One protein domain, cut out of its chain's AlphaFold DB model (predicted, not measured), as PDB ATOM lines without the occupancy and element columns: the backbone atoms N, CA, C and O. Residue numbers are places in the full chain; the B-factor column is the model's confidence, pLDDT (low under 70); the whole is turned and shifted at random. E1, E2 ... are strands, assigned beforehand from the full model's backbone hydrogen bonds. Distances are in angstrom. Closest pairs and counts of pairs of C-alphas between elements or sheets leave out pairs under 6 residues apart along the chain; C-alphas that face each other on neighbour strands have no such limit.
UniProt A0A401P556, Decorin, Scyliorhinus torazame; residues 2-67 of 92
ATOM      1  N   PRO A   2      46.306 -34.093  26.477       88.50
ATOM      2  CA  PRO A   2      45.905 -34.688  27.752       88.50
ATOM      3  C   PRO A   2      46.969 -34.574  28.847       88.50
ATOM      4  O   PRO A   2      46.601 -34.558  30.005       88.50
ATOM      5  N   LYS A   3      48.258 -34.462  28.507       94.56
ATOM      6  CA  LYS A   3      49.373 -34.353  29.463       94.56
ATOM      7  C   LYS A   3      49.787 -32.912  29.803       94.56
ATOM      8  O   LYS A   3      50.790 -32.742  30.482       94.56
ATOM      9  N   LEU A   4      49.082 -31.895  29.301       97.44
ATOM     10  CA  LEU A   4      49.429 -30.495  29.565       97.44
ATOM     11  C   LEU A   4      49.270 -30.185  31.059       97.44
ATOM     12  O   LEU A   4      48.211 -30.475  31.615       97.44
ATOM     13  N   GLN A   5      50.311 -29.617  31.668       97.81
ATOM     14  CA  GLN A   5      50.340 -29.253  33.090       97.81
ATOM     15  C   GLN A   5      50.297 -27.743  33.306       97.81
ATOM     16  O   GLN A   5      49.562 -27.271  34.171       97.81
ATOM     17  N   ASP A   6      50.992 -27.001  32.449       98.25
ATOM     18  CA  ASP A   6      51.063 -25.548  32.507       98.25
ATOM     19  C   ASP A   6      50.417 -24.957  31.254       98.25
ATOM     20  O   ASP A   6      50.752 -25.336  30.128       98.25
ATOM     21  N   LEU A   7      49.468 -24.044  31.440       98.38
ATOM     22  CA  LEU A   7      48.799 -23.343  30.350       98.38
ATOM     23  C   LEU A   7      49.020 -21.837  30.484       98.38
ATOM     24  O   LEU A   7      48.524 -21.205  31.416       98.38
ATOM     25  N   HIS A   8      49.738 -21.280  29.512       98.62
ATOM     26  CA  HIS A   8      50.022 -19.854  29.397       98.62
ATOM     27  C   HIS A   8      49.107 -19.215  28.356       98.62
ATOM     28  O   HIS A   8      49.185 -19.535  27.170       98.62
ATOM     29  N   LEU A   9      48.221 -18.340  28.818       98.44
ATOM     30  CA  LEU A   9      47.286 -17.548  28.015       98.44
ATOM     31  C   LEU A   9      47.286 -16.075  28.455       98.44
ATOM     32  O   LEU A   9      46.390 -15.309  28.097       98.44
ATOM     33  N   ASP A  10      48.275 -15.682  29.247       98.62
ATOM     34  CA  ASP A  10      48.470 -14.322  29.717       98.62
ATOM     35  C   ASP A  10      48.769 -13.351  28.564       98.62
ATOM     36  O   ASP A  10      49.122 -13.773  27.460       98.62
ATOM     37  N   ASN A  11      48.598 -12.049  28.804       98.50
ATOM     38  CA  ASN A  11      48.886 -10.985  27.830       98.50
ATOM     39  C   ASN A  11      48.103 -11.117  26.509       98.50
ATOM     40  O   ASN A  11      48.628 -10.912  25.412       98.50
ATOM     41  N   ASN A  12      46.823 -11.464  26.612       98.62
ATOM     42  CA  ASN A  12      45.927 -11.641  25.473       98.62
ATOM     43  C   ASN A  12      44.699 -10.717  25.583       98.62
ATOM     44  O   ASN A  12      44.685  -9.719  26.303       98.62
ATOM     45  N   ARG A  13      43.662 -10.997  24.787       98.38
ATOM     46  CA  ARG A  13      42.385 -10.259  24.778       98.38
ATOM     47  C   ARG A  13      41.207 -11.167  25.127       98.38
ATOM     48  O   ARG A  13      40.126 -11.027  24.560       98.38
ATOM     49  N   LEU A  14      41.431 -12.151  25.998       98.56
ATOM     50  CA  LEU A  14      40.370 -13.045  26.447       98.56
ATOM     51  C   LEU A  14      39.347 -12.248  27.254       98.56
ATOM     52  O   LEU A  14      39.712 -11.513  28.166       98.56
ATOM     53  N   LEU A  15      38.073 -12.408  26.903       98.06
ATOM     54  CA  LEU A  15      36.941 -11.779  27.592       98.06
ATOM     55  C   LEU A  15      36.323 -12.699  28.655       98.06
ATOM     56  O   LEU A  15      35.523 -12.265  29.480       98.06
ATOM     57  N   SER A  16      36.671 -13.982  28.617       97.38
ATOM     58  CA  SER A  16      36.156 -15.015  29.506       97.38
ATOM     59  C   SER A  16      37.176 -16.135  29.665       97.38
ATOM     60  O   SER A  16      38.118 -16.260  28.876       97.38
ATOM     61  N   ILE A  17      36.946 -16.988  30.657       97.94
ATOM     62  CA  ILE A  17      37.709 -18.217  30.837       97.94
ATOM     63  C   ILE A  17      37.498 -19.145  29.621       97.94
ATOM     64  O   ILE A  17      36.359 -19.314  29.172       97.94
ATOM     65  N   PRO A  18      38.566 -19.723  29.037       95.75
ATOM     66  CA  PRO A  18      38.432 -20.673  27.940       95.75
ATOM     67  C   PRO A  18      37.676 -21.939  28.368       95.75
ATOM     68  O   PRO A  18      37.912 -22.459  29.463       95.75
ATOM     69  N   PRO A  19      36.816 -22.502  27.502       94.94
ATOM     70  CA  PRO A  19      36.120 -23.743  27.813       94.94
ATOM     71  C   PRO A  19      37.099 -24.924  27.924       94.94
ATOM     72  O   PRO A  19      38.182 -24.924  27.340       94.94
ATOM     73  N   GLY A  20      36.689 -25.978  28.632       94.69
ATOM     74  CA  GLY A  20      37.435 -27.241  28.710       94.69
ATOM     75  C   GLY A  20      38.390 -27.370  29.901       94.69
ATOM     76  O   GLY A  20      38.812 -28.485  30.214       94.69
ATOM     77  N   LEU A  21      38.699 -26.276  30.606       97.12
ATOM     78  CA  LEU A  21      39.508 -26.303  31.835       97.12
ATOM     79  C   LEU A  21      38.929 -27.199  32.950       97.12
ATOM     80  O   LEU A  21      39.695 -27.950  33.566       97.12
ATOM     81  N   PRO A  22      37.603 -27.233  33.189       96.25
ATOM     82  CA  PRO A  22      37.021 -28.128  34.191       96.25
ATOM     83  C   PRO A  22      37.254 -29.604  33.876       96.25
ATOM     84  O   PRO A  22      37.492 -30.409  34.774       96.25
ATOM     85  N   GLN A  23      37.215 -29.965  32.592       95.88
ATOM     86  CA  GLN A  23      37.368 -31.341  32.130       95.88
ATOM     87  C   GLN A  23      38.840 -31.744  31.983       95.88
ATOM     88  O   GLN A  23      39.143 -32.940  32.011       95.88
ATOM     89  N   HIS A  24      39.757 -30.780  31.856       97.12
ATOM     90  CA  HIS A  24      41.180 -31.057  31.727       97.12
ATOM     91  C   HIS A  24      41.773 -31.567  33.048       97.12
ATOM     92  O   HIS A  24      41.757 -30.880  34.069       97.12
ATOM     93  N   LYS A  25      42.313 -32.790  33.018       96.88
ATOM     94  CA  LYS A  25      42.729 -33.525  34.227       96.88
ATOM     95  C   LYS A  25      44.085 -33.119  34.780       96.88
ATOM     96  O   LYS A  25      44.309 -33.248  35.974       96.88
ATOM     97  N   ASN A  26      44.977 -32.647  33.915       97.81
ATOM     98  CA  ASN A  26      46.392 -32.520  34.260       97.81
ATOM     99  C   ASN A  26      46.893 -31.077  34.363       97.81
ATOM    100  O   ASN A  26      48.024 -30.905  34.786       97.81
ATOM    101  N   ILE A  27      46.082 -30.062  34.019       98.19
ATOM    102  CA  ILE A  27      46.527 -28.666  34.161       98.19
ATOM    103  C   ILE A  27      46.505 -28.322  35.646       98.19
ATOM    104  O   ILE A  27      45.467 -28.461  36.290       98.19
ATOM    105  N   MET A  28      47.641 -27.860  36.151       98.19
ATOM    106  CA  MET A  28      47.849 -27.467  37.543       98.19
ATOM    107  C   MET A  28      48.227 -25.988  37.653       98.19
ATOM    108  O   MET A  28      47.831 -25.345  38.626       98.19
ATOM    109  N   ALA A  29      48.922 -25.436  36.650       98.50
ATOM    110  CA  ALA A  29      49.233 -24.013  36.569       98.50
ATOM    111  C   ALA A  29      48.542 -23.354  35.370       98.50
ATOM    112  O   ALA A  29      48.643 -23.811  34.230       98.50
ATOM    113  N   LEU A  30      47.846 -22.254  35.638       98.44
ATOM    114  CA  LEU A  30      47.093 -21.498  34.649       98.44
ATOM    115  C   LEU A  30      47.440 -20.013  34.746       98.44
ATOM    116  O   LEU A  30      47.220 -19.380  35.778       98.44
ATOM    117  N   TYR A  31      47.959 -19.456  33.657       98.69
ATOM    118  CA  TYR A  31      48.304 -18.043  33.548       98.69
ATOM    119  C   TYR A  31      47.309 -17.367  32.608       98.69
ATOM    120  O   TYR A  31      47.275 -17.652  31.414       98.69
ATOM    121  N   LEU A  32      46.457 -16.513  33.171       98.69
ATOM    122  CA  LEU A  32      45.417 -15.749  32.477       98.69
ATOM    123  C   LEU A  32      45.539 -14.246  32.758       98.69
ATOM    124  O   LEU A  32      44.656 -13.477  32.379       98.69
ATOM    125  N   ASN A  33      46.605 -13.815  33.430       98.56
ATOM    126  CA  ASN A  33      46.827 -12.419  33.778       98.56
ATOM    127  C   ASN A  33      46.933 -11.517  32.540       98.56
ATOM    128  O   ASN A  33      47.217 -11.977  31.434       98.56
ATOM    129  N   ASP A  34      46.674 -10.227  32.743       98.56
ATOM    130  CA  ASP A  34      46.699  -9.193  31.703       98.56
ATOM    131  C   ASP A  34      45.838  -9.578  30.477       98.56
ATOM    132  O   ASP A  34      46.275  -9.566  29.326       98.56
ATOM    133  N   ASN A  35      44.588  -9.954  30.758       98.75
ATOM    134  CA  ASN A  35      43.513 -10.164  29.789       98.75
ATOM    135  C   ASN A  35      42.347  -9.189  30.081       98.75
ATOM    136  O   ASN A  35      42.496  -8.209  30.808       98.75
ATOM    137  N   GLN A  36      41.178  -9.416  29.481       98.56
ATOM    138  CA  GLN A  36      39.978  -8.583  29.625       98.56
ATOM    139  C   GLN A  36      38.813  -9.372  30.249       98.56
ATOM    140  O   GLN A  36      37.646  -9.111  29.958       98.56
ATOM    141  N   ILE A  37      39.119 -10.358  31.096       98.31
ATOM    142  CA  ILE A  37      38.118 -11.188  31.768       98.31
ATOM    143  C   ILE A  37      37.431 -10.337  32.837       98.31
ATOM    144  O   ILE A  37      38.064  -9.917  33.797       98.31
ATOM    145  N   ALA A  38      36.140 -10.068  32.671       97.12
ATOM    146  CA  ALA A  38      35.393  -9.224  33.608       97.12
ATOM    147  C   ALA A  38      34.603 -10.025  34.650       97.12
ATOM    148  O   ALA A  38      34.268  -9.501  35.705       97.12
ATOM    149  N   HIS A  39      34.305 -11.295  34.373       95.38
ATOM    150  CA  HIS A  39      33.465 -12.120  35.236       95.38
ATOM    151  C   HIS A  39      33.976 -13.555  35.271       95.38
ATOM    152  O   HIS A  39      34.415 -14.085  34.248       95.38
ATOM    153  N   LEU A  40      33.861 -14.177  36.442       96.56
ATOM    154  CA  LEU A  40      34.082 -15.602  36.647       96.56
ATOM    155  C   LEU A  40      32.747 -16.261  36.981       96.56
ATOM    156  O   LEU A  40      31.911 -15.674  37.667       96.56
ATOM    157  N   LYS A  41      32.540 -17.476  36.491       94.50
ATOM    158  CA  LYS A  41      31.331 -18.263  36.714       94.50
ATOM    159  C   LYS A  41      31.669 -19.545  37.448       94.50
ATOM    160  O   LYS A  41      32.770 -20.092  37.323       94.50
ATOM    161  N   ASP A  42      30.688 -20.069  38.173       92.69
ATOM    162  CA  ASP A  42      30.798 -21.442  38.639       92.69
ATOM    163  C   ASP A  42      30.942 -22.380  37.433       92.69
ATOM    164  O   ASP A  42      30.257 -22.248  36.417       92.69
ATOM    165  N   GLY A  43      31.880 -23.316  37.534       93.88
ATOM    166  CA  GLY A  43      32.224 -24.195  36.426       93.88
ATOM    167  C   GLY A  43      33.277 -23.663  35.456       93.88
ATOM    168  O   GLY A  43      33.586 -24.387  34.520       93.88
ATOM    169  N   ASP A  44      33.853 -22.473  35.647       96.81
ATOM    170  CA  ASP A  44      34.927 -21.988  34.762       96.81
ATOM    171  C   ASP A  44      36.231 -22.787  34.939       96.81
ATOM    172  O   ASP A  44      36.893 -23.150  33.966       96.81
ATOM    173  N   PHE A  45      36.585 -23.117  36.186       97.25
ATOM    174  CA  PHE A  45      37.818 -23.847  36.510       97.25
ATOM    175  C   PHE A  45      37.561 -25.281  36.968       97.25
ATOM    176  O   PHE A  45      38.360 -26.178  36.669       97.25
ATOM    177  N   CYS A  46      36.467 -25.495  37.700       96.38
ATOM    178  CA  CYS A  46      36.183 -26.726  38.432       96.38
ATOM    179  C   CYS A  46      34.977 -27.475  37.851       96.38
ATOM    180  O   CYS A  46      33.998 -26.848  37.455       96.38
ATOM    181  N   PRO A  47      35.017 -28.815  37.773       94.88
ATOM    182  CA  PRO A  47      33.937 -29.608  37.205       94.88
ATOM    183  C   PRO A  47      32.718 -29.572  38.125       94.88
ATOM    184  O   PRO A  47      32.849 -29.704  39.337       94.88
ATOM    185  N   GLN A  48      31.530 -29.394  37.546       90.38
ATOM    186  CA  GLN A  48      30.250 -29.333  38.271       90.38
ATOM    187  C   GLN A  48      29.995 -30.573  39.139       90.38
ATOM    188  O   GLN A  48      29.428 -30.470  40.220       90.38
ATOM    189  N   ILE A  49      30.454 -31.732  38.668       90.75
ATOM    190  CA  ILE A  49      30.471 -32.984  39.419       90.75
ATOM    191  C   ILE A  49      31.917 -33.237  39.826       90.75
ATOM    192  O   ILE A  49      32.806 -33.150  38.973       90.75
ATOM    193  N   ASP A  50      32.136 -33.546  41.103       88.50
ATOM    194  CA  ASP A  50      33.464 -33.846  41.630       88.50
ATOM    195  C   ASP A  50      34.143 -34.933  40.798       88.50
ATOM    196  O   ASP A  50      33.584 -35.998  40.526       88.50
ATOM    197  N   ASP A  51      35.371 -34.638  40.383       92.88
ATOM    198  CA  ASP A  51      36.155 -35.513  39.532       92.88
ATOM    199  C   ASP A  51      37.470 -35.865  40.233       92.88
ATOM    200  O   ASP A  51      38.370 -35.021  40.295       92.88
ATOM    201  N   PRO A  52      37.621 -37.103  40.737       91.94
ATOM    202  CA  PRO A  52      38.809 -37.503  41.484       91.94
ATOM    203  C   PRO A  52      40.069 -37.580  40.612       91.94
ATOM    204  O   PRO A  52      41.172 -37.663  41.142       91.94
ATOM    205  N   MET A  53      39.935 -37.566  39.279       94.38
ATOM    206  CA  MET A  53      41.070 -37.538  38.358       94.38
ATOM    207  C   MET A  53      41.515 -36.116  38.016       94.38
ATOM    208  O   MET A  53      42.530 -35.950  37.336       94.38
ATOM    209  N   LYS A  54      40.771 -35.079  38.422       95.94
ATOM    210  CA  LYS A  54      41.206 -33.701  38.213       95.94
ATOM    211  C   LYS A  54      42.314 -33.360  39.204       95.94
ATOM    212  O   LYS A  54      42.091 -33.291  40.408       95.94
ATOM    213  N   SER A  55      43.498 -33.084  38.670       97.00
ATOM    214  CA  SER A  55      44.594 -32.523  39.451       97.00
ATOM    215  C   SER A  55      44.180 -31.151  39.986       97.00
ATOM    216  O   SER A  55      43.623 -30.349  39.226       97.00
ATOM    217  N   PRO A  56      44.430 -30.870  41.273       97.38
ATOM    218  CA  PRO A  56      44.095 -29.582  41.842       97.38
ATOM    219  C   PRO A  56      44.984 -28.489  41.243       97.38
ATOM    220  O   PRO A  56      46.161 -28.721  40.947       97.38
ATOM    221  N   TYR A  57      44.435 -27.284  41.086       98.06
ATOM    222  CA  TYR A  57      45.240 -26.148  40.640       98.06
ATOM    223  C   TYR A  57      46.197 -25.715  41.751       98.06
ATOM    224  O   TYR A  57      45.770 -25.374  42.855       98.06
ATOM    225  N   SER A  58      47.490 -25.693  41.441       97.81
ATOM    226  CA  SER A  58      48.555 -25.161  42.294       97.81
ATOM    227  C   SER A  58      48.972 -23.745  41.892       97.81
ATOM    228  O   SER A  58      49.812 -23.141  42.558       97.81
ATOM    229  N   ARG A  59      48.415 -23.194  40.806       98.19
ATOM    230  CA  ARG A  59      48.570 -21.786  40.427       98.19
ATOM    231  C   ARG A  59      47.464 -21.340  39.476       98.19
ATOM    232  O   ARG A  59      47.279 -21.947  38.426       98.19
ATOM    233  N   ILE A  60      46.794 -20.238  39.800       98.06
ATOM    234  CA  ILE A  60      45.920 -19.509  38.874       98.06
ATOM    235  C   ILE A  60      46.295 -18.032  38.945       98.06
ATOM    236  O   ILE A  60      46.160 -17.412  39.995       98.06
ATOM    237  N   SER A  61      46.779 -17.466  37.843       98.25
ATOM    238  CA  SER A  61      47.114 -16.045  37.753       98.25
ATOM    239  C   SER A  61      46.056 -15.295  36.956       98.25
ATOM    240  O   SER A  61      45.809 -15.625  35.799       98.25
ATOM    241  N   LEU A  62      45.419 -14.311  37.587       97.94
ATOM    242  CA  LEU A  62      44.296 -13.538  37.046       97.94
ATOM    243  C   LEU A  62      44.486 -12.025  37.186       97.94
ATOM    244  O   LEU A  62      43.638 -11.272  36.707       97.94
ATOM    245  N   TYR A  63      45.578 -11.560  37.796       97.38
ATOM    246  CA  TYR A  63      45.851 -10.130  37.928       97.38
ATOM    247  C   TYR A  63      45.822  -9.405  36.579       97.38
ATOM    248  O   TYR A  63      46.040  -9.995  35.524       97.38
ATOM    249  N   GLY A  64      45.541  -8.104  36.590       97.25
ATOM    250  CA  GLY A  64      45.454  -7.328  35.348       97.25
ATOM    251  C   GLY A  64      44.214  -7.635  34.499       97.25
ATOM    252  O   GLY A  64      44.105  -7.099  33.404       97.25
ATOM    253  N   ASN A  65      43.274  -8.445  34.997       98.12
ATOM    254  CA  ASN A  65      41.926  -8.559  34.445       98.12
ATOM    255  C   ASN A  65      40.948  -7.637  35.198       98.12
ATOM    256  O   ASN A  65      41.112  -7.442  36.405       98.12
ATOM    257  N   PRO A  66      39.907  -7.103  34.537       97.38
ATOM    258  CA  PRO A  66      38.887  -6.255  35.157       97.38
ATOM    259  C   PRO A  66      37.860  -7.055  35.986       97.38
ATOM    260  O   PRO A  66      36.658  -6.836  35.855       97.38
ATOM    261  N   ILE A  67      38.315  -7.988  36.828       95.69
ATOM    262  CA  ILE A  67      37.444  -8.830  37.661       95.69
ATOM    263  C   ILE A  67      37.102  -8.076  38.955       95.69
ATOM    264  O   ILE A  67      38.012  -7.751  39.724       95.69
TER     265      ILE A  67
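AT A GLANCE: This is residues 2 to 67 of the 92 residues of the protein "Decorin" of Scyliorhinus torazame (UniProt A0A401P556). With little regular structure, the printed part winds in stacked turns, a short solenoid with the small parallel sheet E1, E2, E3 along one side and the long loops 9 to 28 and 32 to 58 folding back from it. It has 66 residues, no named helix and three strands in sheet order E1 E2 E3; the class is all strand, on 9 residues. It is compact, with a radius of gyration of the C-alphas of 11.6 A, and spans 32 by 22 by 16 A.

HOW THE PARTS SIT: Start at edge strand E1, residues 6 to 8, parallel at 2 degrees to inner strand E2, residues 29 to 31; N 7 and O 29 are 2.9 A apart, within hydrogen-bond range. E2 is parallel at 5 degrees to edge strand E3, residues 59 to 61; look for N 61 and O 30, 2.8 A apart, within that range. E1 and E3 are apart.

IN THESE COORDINATES: Find C-alpha 6 at (51.063, -25.548, 32.507); E1 runs 6.6 A. E2 runs 6.8 A. E3 runs 6.5 A to C-alpha 61 at (47.114, -16.045, 37.753).

THE WHOLE: The C-alphas farthest apart, Arg 13 and Pro 52, are 32.2 A apart. Both links are long, the printed part has no cut, and no printed residue is under 70 in pLDDT.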